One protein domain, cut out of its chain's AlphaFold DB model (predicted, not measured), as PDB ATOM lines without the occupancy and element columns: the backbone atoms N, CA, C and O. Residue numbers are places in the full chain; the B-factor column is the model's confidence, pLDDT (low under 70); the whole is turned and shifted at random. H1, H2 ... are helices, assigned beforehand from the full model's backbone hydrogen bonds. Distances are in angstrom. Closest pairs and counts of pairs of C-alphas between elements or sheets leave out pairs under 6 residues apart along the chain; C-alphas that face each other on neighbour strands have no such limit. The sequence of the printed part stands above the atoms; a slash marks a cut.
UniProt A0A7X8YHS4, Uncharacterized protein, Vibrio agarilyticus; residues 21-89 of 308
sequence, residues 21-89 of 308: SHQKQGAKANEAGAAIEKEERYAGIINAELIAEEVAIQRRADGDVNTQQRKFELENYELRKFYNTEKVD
ATOM      1  N   SER A  21      60.523 -25.818 -57.589       48.19
ATOM      2  CA  SER A  21      60.615 -25.644 -56.129       48.19
ATOM      3  C   SER A  21      59.245 -25.734 -55.456       48.19
ATOM      4  O   SER A  21      59.122 -26.327 -54.384       48.19
ATOM      5  N   HIS A  22      58.204 -25.211 -56.109       43.94
ATOM      6  CA  HIS A  22      56.858 -25.159 -55.541       43.94
ATOM      7  C   HIS A  22      56.076 -26.469 -55.695       43.94
ATOM      8  O   HIS A  22      55.294 -26.778 -54.809       43.94
ATOM      9  N   GLN A  23      56.355 -27.315 -56.699       52.44
ATOM     10  CA  GLN A  23      55.830 -28.694 -56.713       52.44
ATOM     11  C   GLN A  23      56.320 -29.508 -55.506       52.44
ATOM     12  O   GLN A  23      55.546 -30.248 -54.907       52.44
ATOM     13  N   LYS A  24      57.588 -29.337 -55.102       52.34
ATOM     14  CA  LYS A  24      58.136 -29.983 -53.898       52.34
ATOM     15  C   LYS A  24      57.568 -29.397 -52.603       52.34
ATOM     16  O   LYS A  24      57.369 -30.141 -51.652       52.34
ATOM     17  N   GLN A  25      57.309 -28.088 -52.548       53.91
ATOM     18  CA  GLN A  25      56.659 -27.462 -51.388       53.91
ATOM     19  C   GLN A  25      55.171 -27.819 -51.291       53.91
ATOM     20  O   GLN A  25      54.708 -28.103 -50.195       53.91
ATOM     21  N   GLY A  26      54.451 -27.886 -52.413       45.47
ATOM     22  CA  GLY A  26      53.061 -28.342 -52.470       45.47
ATOM     23  C   GLY A  26      52.918 -29.815 -52.091       45.47
ATOM     24  O   GLY A  26      52.034 -30.153 -51.316       45.47
ATOM     25  N   ALA A  27      53.837 -30.682 -52.534       57.84
ATOM     26  CA  ALA A  27      53.878 -32.079 -52.092       57.84
ATOM     27  C   ALA A  27      54.094 -32.195 -50.573       57.84
ATOM     28  O   ALA A  27      53.339 -32.893 -49.907       57.84
ATOM     29  N   LYS A  28      55.047 -31.441 -50.005       61.19
ATOM     30  CA  LYS A  28      55.288 -31.412 -48.550       61.19
ATOM     31  C   LYS A  28      54.121 -30.827 -47.748       61.19
ATOM     32  O   LYS A  28      53.833 -31.315 -46.661       61.19
ATOM     33  N   ALA A  29      53.465 -29.783 -48.255       56.59
ATOM     34  CA  ALA A  29      52.290 -29.194 -47.613       56.59
ATOM     35  C   ALA A  29      51.096 -30.161 -47.636       56.59
ATOM     36  O   ALA A  29      50.402 -30.289 -46.632       56.59
ATOM     37  N   ASN A  30      50.912 -30.897 -48.735       58.75
ATOM     38  CA  ASN A  30      49.897 -31.945 -48.839       58.75
ATOM     39  C   ASN A  30      50.188 -33.123 -47.898       58.75
ATOM     40  O   ASN A  30      49.272 -33.627 -47.260       58.75
ATOM     41  N   GLU A  31      51.450 -33.546 -47.777       66.81
ATOM     42  CA  GLU A  31      51.863 -34.588 -46.825       66.81
ATOM     43  C   GLU A  31      51.610 -34.163 -45.372       66.81
ATOM     44  O   GLU A  31      51.078 -34.943 -44.586       66.81
ATOM     45  N   ALA A  32      51.941 -32.916 -45.021       67.31
ATOM     46  CA  ALA A  32      51.685 -32.375 -43.689       67.31
ATOM     47  C   ALA A  32      50.181 -32.241 -43.395       67.31
ATOM     48  O   ALA A  32      49.741 -32.615 -42.311       67.31
ATOM     49  N   GLY A  33      49.388 -31.771 -44.364       60.91
ATOM     50  CA  GLY A  33      47.928 -31.705 -44.246       60.91
ATOM     51  C   GLY A  33      47.305 -33.085 -44.031       60.91
ATOM     52  O   GLY A  33      46.537 -33.270 -43.095       60.91
ATOM     53  N   ALA A  34      47.723 -34.084 -44.814       72.50
ATOM     54  CA  ALA A  34      47.249 -35.460 -44.664       72.50
ATOM     55  C   ALA A  34      47.642 -36.086 -43.312       72.50
ATOM     56  O   ALA A  34      46.887 -36.885 -42.760       72.50
ATOM     57  N   ALA A  35      48.810 -35.733 -42.765       76.25
ATOM     58  CA  ALA A  35      49.231 -36.186 -41.441       76.25
ATOM     59  C   ALA A  35      48.360 -35.582 -40.328       76.25
ATOM     60  O   ALA A  35      47.902 -36.318 -39.458       76.25
ATOM     61  N   ILE A  36      48.071 -34.280 -40.399       74.88
ATOM     62  CA  ILE A  36      47.193 -33.594 -39.439       74.88
ATOM     63  C   ILE A  36      45.774 -34.170 -39.511       74.88
ATOM     64  O   ILE A  36      45.215 -34.550 -38.487       74.88
ATOM     65  N   GLU A  37      45.218 -34.337 -40.714       79.38
ATOM     66  CA  GLU A  37      43.894 -34.946 -40.901       79.38
ATOM     67  C   GLU A  37      43.834 -36.382 -40.357       79.38
ATOM     68  O   GLU A  37      42.831 -36.798 -39.765       79.38
ATOM     69  N   LYS A  38      44.917 -37.154 -40.522       84.31
ATOM     70  CA  LYS A  38      45.041 -38.498 -39.946       84.31
ATOM     71  C   LYS A  38      45.027 -38.441 -38.418       84.31
ATOM     72  O   LYS A  38      44.281 -39.202 -37.805       84.31
ATOM     73  N   GLU A  39      45.824 -37.565 -37.814       84.50
ATOM     74  CA  GLU A  39      45.910 -37.411 -36.359       84.50
ATOM     75  C   GLU A  39      44.581 -36.954 -35.751       84.50
ATOM     76  O   GLU A  39      44.122 -37.553 -34.779       84.50
ATOM     77  N   GLU A  40      43.910 -35.972 -36.356       85.94
ATOM     78  CA  GLU A  40      42.594 -35.494 -35.917       85.94
ATOM     79  C   GLU A  40      41.535 -36.594 -36.011       85.94
ATOM     80  O   GLU A  40      40.765 -36.812 -35.071       85.94
ATOM     81  N   ARG A  41      41.523 -37.349 -37.117       87.94
ATOM     82  CA  ARG A  41      40.645 -38.514 -37.264       87.94
ATOM     83  C   ARG A  41      40.931 -39.561 -36.192       87.94
ATOM     84  O   ARG A  41      39.993 -40.101 -35.608       87.94
ATOM     85  N   TYR A  42      42.200 -39.878 -35.956       91.12
ATOM     86  CA  TYR A  42      42.596 -40.909 -34.999       91.12
ATOM     87  C   TYR A  42      42.221 -40.499 -33.580       91.12
ATOM     88  O   TYR A  42      41.594 -41.279 -32.868       91.12
ATOM     89  N   ALA A  43      42.519 -39.258 -33.198       90.94
ATOM     90  CA  ALA A  43      42.099 -38.693 -31.925       90.94
ATOM     91  C   ALA A  43      40.572 -38.711 -31.784       90.94
ATOM     92  O   ALA A  43      40.064 -39.068 -30.723       90.94
ATOM     93  N   GLY A  44      39.838 -38.390 -32.852       91.25
ATOM     94  CA  GLY A  44      38.382 -38.464 -32.882       91.25
ATOM     95  C   GLY A  44      37.841 -39.869 -32.611       91.25
ATOM     96  O   GLY A  44      36.930 -40.014 -31.805       91.25
ATOM     97  N   ILE A  45      38.423 -40.907 -33.221       91.94
ATOM     98  CA  ILE A  45      38.019 -42.312 -33.013       91.94
ATOM     99  C   ILE A  45      38.408 -42.806 -31.615       91.94
ATOM    100  O   ILE A  45      37.592 -43.437 -30.944       91.94
ATOM    101  N   ILE A  46      39.635 -42.530 -31.166       92.00
ATOM    102  CA  ILE A  46      40.143 -42.977 -29.859       92.00
ATOM    103  C   ILE A  46      39.314 -42.372 -28.721       92.00
ATOM    104  O   ILE A  46      38.969 -43.075 -27.775       92.00
ATOM    105  N   ASN A  47      38.965 -41.088 -28.832       93.81
ATOM    106  CA  ASN A  47      38.220 -40.356 -27.805       93.81
ATOM    107  C   ASN A  47      36.697 -40.394 -28.004       93.81
ATOM    108  O   ASN A  47      35.969 -39.719 -27.276       93.81
ATOM    109  N   ALA A  48      36.206 -41.140 -28.997       92.81
ATOM    110  CA  ALA A  48      34.780 -41.286 -29.241       92.81
ATOM    111  C   ALA A  48      34.070 -41.949 -28.052       92.81
ATOM    112  O   ALA A  48      34.632 -42.812 -27.373       92.81
ATOM    113  N   GLU A  49      32.804 -41.587 -27.833       92.06
ATOM    114  CA  GLU A  49      31.974 -42.244 -26.826       92.06
ATOM    115  C   GLU A  49      31.807 -43.739 -27.146       92.06
ATOM    116  O   GLU A  49      31.577 -44.144 -28.290       92.06
ATOM    117  N   LEU A  50      31.910 -44.578 -26.114       92.94
ATOM    118  CA  LEU A  50      31.703 -46.011 -26.260       92.94
ATOM    119  C   LEU A  50      30.208 -46.299 -26.376       92.94
ATOM    120  O   LEU A  50      29.465 -46.207 -25.404       92.94
ATOM    121  N   ILE A  51      29.781 -46.703 -27.567       91.69
ATOM    122  CA  ILE A  51      28.394 -47.088 -27.822       91.69
ATOM    123  C   ILE A  51      28.178 -48.597 -27.637       91.69
ATOM    124  O   ILE A  51      29.097 -49.400 -27.836       91.69
ATOM    125  N   ALA A  52      26.954 -48.966 -27.255       91.12
ATOM    126  CA  ALA A  52      26.493 -50.350 -27.153       91.12
ATOM    127  C   ALA A  52      26.083 -50.927 -28.522       91.12
ATOM    128  O   ALA A  52      25.957 -50.199 -29.514       91.12
ATOM    129  N   GLU A  53      25.850 -52.239 -28.576       90.44
ATOM    130  CA  GLU A  53      25.513 -52.945 -29.815       90.44
ATOM    131  C   GLU A  53      24.212 -52.453 -30.448       90.44
ATOM    132  O   GLU A  53      24.164 -52.232 -31.659       90.44
ATOM    133  N   GLU A  54      23.188 -52.212 -29.639       92.06
ATOM    134  CA  GLU A  54      21.874 -51.749 -30.082       92.06
ATOM    135  C   GLU A  54      21.985 -50.388 -30.776       92.06
ATOM    136  O   GLU A  54      21.422 -50.172 -31.850       92.06
ATOM    137  N   VAL A  55      22.793 -49.492 -30.201       90.19
ATOM    138  CA  VAL A  55      23.060 -48.155 -30.746       90.19
ATOM    139  C   VAL A  55      23.827 -48.254 -32.065       90.19
ATOM    140  O   VAL A  55      23.529 -47.525 -33.011       90.19
ATOM    141  N   ALA A  56      24.796 -49.165 -32.163       89.38
ATOM    142  CA  ALA A  56      25.539 -49.381 -33.399       89.38
ATOM    143  C   ALA A  56      24.649 -49.951 -34.517       89.38
ATOM    144  O   ALA A  56      24.743 -49.513 -35.662       89.38
ATOM    145  N   ILE A  57      23.759 -50.896 -34.191       88.31
ATOM    146  CA  ILE A  57      22.780 -51.461 -35.135       88.31
ATOM    147  C   ILE A  57      21.840 -50.368 -35.640       88.31
ATOM    148  O   ILE A  57      21.666 -50.236 -36.851       88.31
ATOM    149  N   GLN A  58      21.290 -49.557 -34.734       86.75
ATOM    150  CA  GLN A  58      20.409 -48.452 -35.096       86.75
ATOM    151  C   GLN A  58      21.107 -47.472 -36.048       86.75
ATOM    152  O   GLN A  58      20.572 -47.152 -37.104       86.75
ATOM    153  N   ARG A  59      22.354 -47.088 -35.754       84.44
ATOM    154  CA  ARG A  59      23.132 -46.179 -36.611       84.44
ATOM    155  C   ARG A  59      23.409 -46.725 -38.007       84.44
ATOM    156  O   ARG A  59      23.493 -45.942 -38.947       84.44
ATOM    157  N   ARG A  60      23.565 -48.043 -38.160       83.56
ATOM    158  CA  ARG A  60      23.678 -48.675 -39.485       83.56
ATOM    159  C   ARG A  60      22.350 -48.642 -40.231       83.56
ATOM    160  O   ARG A  60      22.343 -48.377 -41.428       83.56
ATOM    161  N   ALA A  61      21.249 -48.915 -39.530       83.38
ATOM    162  CA  ALA A  61      19.907 -48.920 -40.107       83.38
ATOM    163  C   ALA A  61      19.470 -47.523 -40.567       83.38
ATOM    164  O   ALA A  61      18.842 -47.398 -41.615       83.38
ATOM    165  N   ASP A  62      19.874 -46.484 -39.835       79.69
ATOM    166  CA  ASP A  62      19.606 -45.089 -40.185       79.69
ATOM    167  C   ASP A  62      20.287 -44.672 -41.504       79.69
ATOM    168  O   ASP A  62      19.928 -43.645 -42.075       79.69
ATOM    169  N   GLY A  63      21.264 -45.449 -42.001       62.06
ATOM    170  CA  GLY A  63      21.921 -45.277 -43.307       62.06
ATOM    171  C   GLY A  63      22.785 -44.018 -43.441       62.06
ATOM    172  O   GLY A  63      23.620 -43.934 -44.339       62.06
ATOM    173  N   ASP A  64      22.622 -43.071 -42.521       57.56
ATOM    174  CA  ASP A  64      23.274 -41.779 -42.514       57.56
ATOM    175  C   ASP A  64      23.904 -41.517 -41.142       57.56
ATOM    176  O   ASP A  64      23.277 -41.082 -40.165       57.56
ATOM    177  N   VAL A  65      25.205 -41.794 -41.077       62.25
ATOM    178  CA  VAL A  65      26.129 -41.319 -40.040       62.25
ATOM    179  C   VAL A  65      26.290 -39.799 -40.181       62.25
ATOM    180  O   VAL A  65      27.342 -39.279 -40.555       62.25
ATOM    181  N   ASN A  66      25.198 -39.100 -39.873       65.44
ATOM    182  CA  ASN A  66      24.924 -37.687 -40.130       65.44
ATOM    183  C   ASN A  66      25.942 -36.704 -39.526       65.44
ATOM    184  O   ASN A  66      25.957 -35.525 -39.870       65.44
ATOM    185  N   THR A  67      26.803 -37.160 -38.613       81.88
ATOM    186  CA  THR A  67      27.877 -36.346 -38.042       81.88
ATOM    187  C   THR A  67      29.180 -37.128 -37.993       81.88
ATOM    188  O   THR A  67      29.200 -38.352 -37.844       81.88
ATOM    189  N   GLN A  68      30.295 -36.406 -38.076       85.62
ATOM    190  CA  GLN A  68      31.633 -36.981 -37.947       85.62
ATOM    191  C   GLN A  68      31.833 -37.681 -36.596       85.62
ATOM    192  O   GLN A  68      32.409 -38.763 -36.544       85.62
ATOM    193  N   GLN A  69      31.235 -37.140 -35.534       87.62
ATOM    194  CA  GLN A  69      31.205 -37.766 -34.215       87.62
ATOM    195  C   GLN A  69      30.556 -39.160 -34.244       87.62
ATOM    196  O   GLN A  69      31.135 -40.131 -33.761       87.62
ATOM    197  N   ARG A  70      29.392 -39.304 -34.896       86.25
ATOM    198  CA  ARG A  70      28.724 -40.608 -35.017       86.25
ATOM    199  C   ARG A  70      29.537 -41.613 -35.830       86.25
ATOM    200  O   ARG A  70      29.477 -42.803 -35.526       86.25
ATOM    201  N   LYS A  71      30.295 -41.143 -36.832       88.69
ATOM    202  CA  LYS A  71      31.240 -41.976 -37.598       88.69
ATOM    203  C   LYS A  71      32.346 -42.511 -36.698       88.69
ATOM    204  O   LYS A  71      32.633 -43.698 -36.749       88.69
ATOM    205  N   PHE A  72      32.931 -41.657 -35.864       92.00
ATOM    206  CA  PHE A  72      33.998 -42.051 -34.946       92.00
ATOM    207  C   PHE A  72      33.533 -43.060 -33.898       92.00
ATOM    208  O   PHE A  72      34.207 -44.059 -33.674       92.00
ATOM    209  N   GLU A  73      32.356 -42.851 -33.318       91.56
ATOM    210  CA  GLU A  73      31.748 -43.771 -32.350       91.56
ATOM    211  C   GLU A  73      31.423 -45.138 -32.972       91.56
ATOM    212  O   GLU A  73      31.678 -46.177 -32.360       91.56
ATOM    213  N   LEU A  74      30.901 -45.153 -34.207       91.50
ATOM    214  CA  LEU A  74      30.638 -46.396 -34.933       91.50
ATOM    215  C   LEU A  74      31.940 -47.132 -35.276       91.50
ATOM    216  O   LEU A  74      32.047 -48.322 -34.996       91.50
ATOM    217  N   GLU A  75      32.938 -46.428 -35.815       91.12
ATOM    218  CA  GLU A  75      34.251 -46.997 -36.139       91.12
ATOM    219  C   GLU A  75      34.931 -47.579 -34.890       91.12
ATOM    220  O   GLU A  75      35.417 -48.709 -34.916       91.12
ATOM    221  N   ASN A  76      34.905 -46.847 -33.770       93.56
ATOM    222  CA  ASN A  76      35.441 -47.308 -32.492       93.56
ATOM    223  C   ASN A  76      34.768 -48.612 -32.041       93.56
ATOM    224  O   ASN A  76      35.452 -49.589 -31.730       93.56
ATOM    225  N   TYR A  77      33.431 -48.653 -32.042       93.06
ATOM    226  CA  TYR A  77      32.680 -49.859 -31.700       93.06
ATOM    227  C   TYR A  77      33.014 -51.033 -32.630       93.06
ATOM    228  O   TYR A  77      33.230 -52.147 -32.155       93.06
ATOM    229  N   GLU A  78      33.091 -50.806 -33.941       90.00
ATOM    230  CA  GLU A  78      33.365 -51.864 -34.918       90.00
ATOM    231  C   GLU A  78      34.772 -52.439 -34.787       90.00
ATOM    232  O   GLU A  78      34.945 -53.652 -34.902       90.00
ATOM    233  N   LEU A  79      35.767 -51.597 -34.511       87.81
ATOM    234  CA  LEU A  79      37.130 -52.037 -34.228       87.81
ATOM    235  C   LEU A  79      37.185 -52.852 -32.935       87.81
ATOM    236  O   LEU A  79      37.682 -53.977 -32.947       87.81
ATOM    237  N   ARG A  80      36.611 -52.341 -31.838       87.44
ATOM    238  CA  ARG A  80      36.567 -53.070 -30.561       87.44
ATOM    239  C   ARG A  80      35.878 -54.418 -30.689       87.44
ATOM    240  O   ARG A  80      36.407 -55.417 -30.214       87.44
ATOM    241  N   LYS A  81      34.728 -54.457 -31.368       85.44
ATOM    242  CA  LYS A  81      33.966 -55.689 -31.583       85.44
ATOM    243  C   LYS A  81      34.730 -56.690 -32.440       85.44
ATOM    244  O   LYS A  81      34.773 -57.863 -32.090       85.44
ATOM    245  N   PHE A  82      35.311 -56.248 -33.554       82.94
ATOM    246  CA  PHE A  82      36.013 -57.145 -34.469       82.94
ATOM    247  C   PHE A  82      37.275 -57.736 -33.833       82.94
ATOM    248  O   PHE A  82      37.493 -58.941 -33.907       82.94
ATOM    249  N   TYR A  83      38.095 -56.895 -33.199       76.00
ATOM    250  CA  TYR A  83      39.359 -57.310 -32.585       76.00
ATOM    251  C   TYR A  83      39.204 -57.822 -31.151       76.00
ATOM    252  O   TYR A  83      40.196 -58.196 -30.532       76.00
ATOM    253  N   ASN A  84      37.974 -57.837 -30.630       76.62
ATOM    254  CA  ASN A  84      37.647 -58.222 -29.262       76.62
ATOM    255  C   ASN A  84      38.507 -57.493 -28.207       76.62
ATOM    256  O   ASN A  84      39.054 -58.116 -27.301       76.62
ATOM    257  N   THR A  85      38.631 -56.169 -28.341       76.81
ATOM    258  CA  THR A  85      39.430 -55.310 -27.448       76.81
ATOM    259  C   THR A  85      38.557 -54.303 -26.700       76.81
ATOM    260  O   THR A  85      37.548 -53.817 -27.213       76.81
ATOM    261  N   GLU A  86      38.966 -53.944 -25.483       80.75
ATOM    262  CA  GLU A  86      38.283 -52.942 -24.657       80.75
ATOM    263  C   GLU A  86      38.474 -51.509 -25.175       80.75
ATOM    264  O   GLU A  86      37.612 -50.658 -24.959       80.75
ATOM    265  N   LYS A  87      39.584 -51.234 -25.873       83.81
ATOM    266  CA  LYS A  87      39.946 -49.892 -26.352       83.81
ATOM    267  C   LYS A  87      40.563 -49.917 -27.748       83.81
ATOM    268  O   LYS A  87      41.179 -50.903 -28.147       83.81
ATOM    269  N   VAL A  88      40.428 -48.795 -28.452       84.06
ATOM    270  CA  VAL A  88      41.117 -48.517 -29.716       84.06
ATOM    271  C   VAL A  88      42.306 -47.609 -29.430       84.06
ATOM    272  O   VAL A  88      42.154 -46.596 -28.751       84.06
ATOM    273  N   ASP A  89      43.479 -47.963 -29.942       82.44
ATOM    274  CA  ASP A  89      44.683 -47.141 -29.870       82.44
ATOM    275  C   ASP A  89      45.256 -46.854 -31.267       82.44
ATOM    276  O   ASP A  89      44.764 -47.335 -32.291       82.44
TER     277      ASP A  89
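What this domain is: This is residues 21 to 89 of the 308 residues of an uncharacterized protein of Vibrio agarilyticus (UniProt A0A7X8YHS4). One long helix, H1, sticks out with its residues 21 to 40 like a handle from a small compact head, where H3 crosses the other end of H1 and H2 packs on H3. The handle makes the longest axis. The printed part has 69 residues with three named helices, in the order H1, H2, H3, and no named strand, so the class is all helix. The whole is loose, with a radius of gyration of the C-alphas of 15.9 A, and its C-alphas span 53 by 26 by 17 A, a rod in outline.

How they stand to each other: H1, residues 21 to 46, touches H3, residues 68 to 83, with its residues 41 to 46 alone, and H3 touches H1 with residues 69 to 76 alone. Their closest C-alphas, those of Ile 45 and Phe 72, are 4.5 A apart. Their lines are about perpendicular, but only just, at 70.2 degrees. H2, residues 53 to 61, and H3 only just touch, with 3 pairs of C-alphas within 8 A; on H3 residues 74 to 77 alone take part. Their closest C-alphas are those of Ala 56 and Leu 74, 6.1 A apart. H2 and H3 run opposite ways at a steep tilt of 57 degrees. H1 and H2 are apart. In H1, H2 and H3 every O i to N i+4 pair is within hydrogen-bond range.

Where its parts are: H1 begins at C-alpha 21 (60.615, -25.644, -56.129) and is 37.5 A from first to last C-alpha. H2 is 12.4 A long and begins at C-alpha 53 (25.513, -52.945, -29.815). H3 is 22.4 A long and ends at C-alpha 83 (39.359, -57.310, -32.585).

The domain as a whole: The two C-alphas farthest apart, those of Ser 21 and Glu 54, are 53.5 A apart. Without residues 21 to 40, which stand free, the body spans 27 by 21 by 13 A. The printed part has no cut, and both links are short. The mean pLDDT of the printed part is 79.4, with residues 21 to 33 and 63 to 66 under 70.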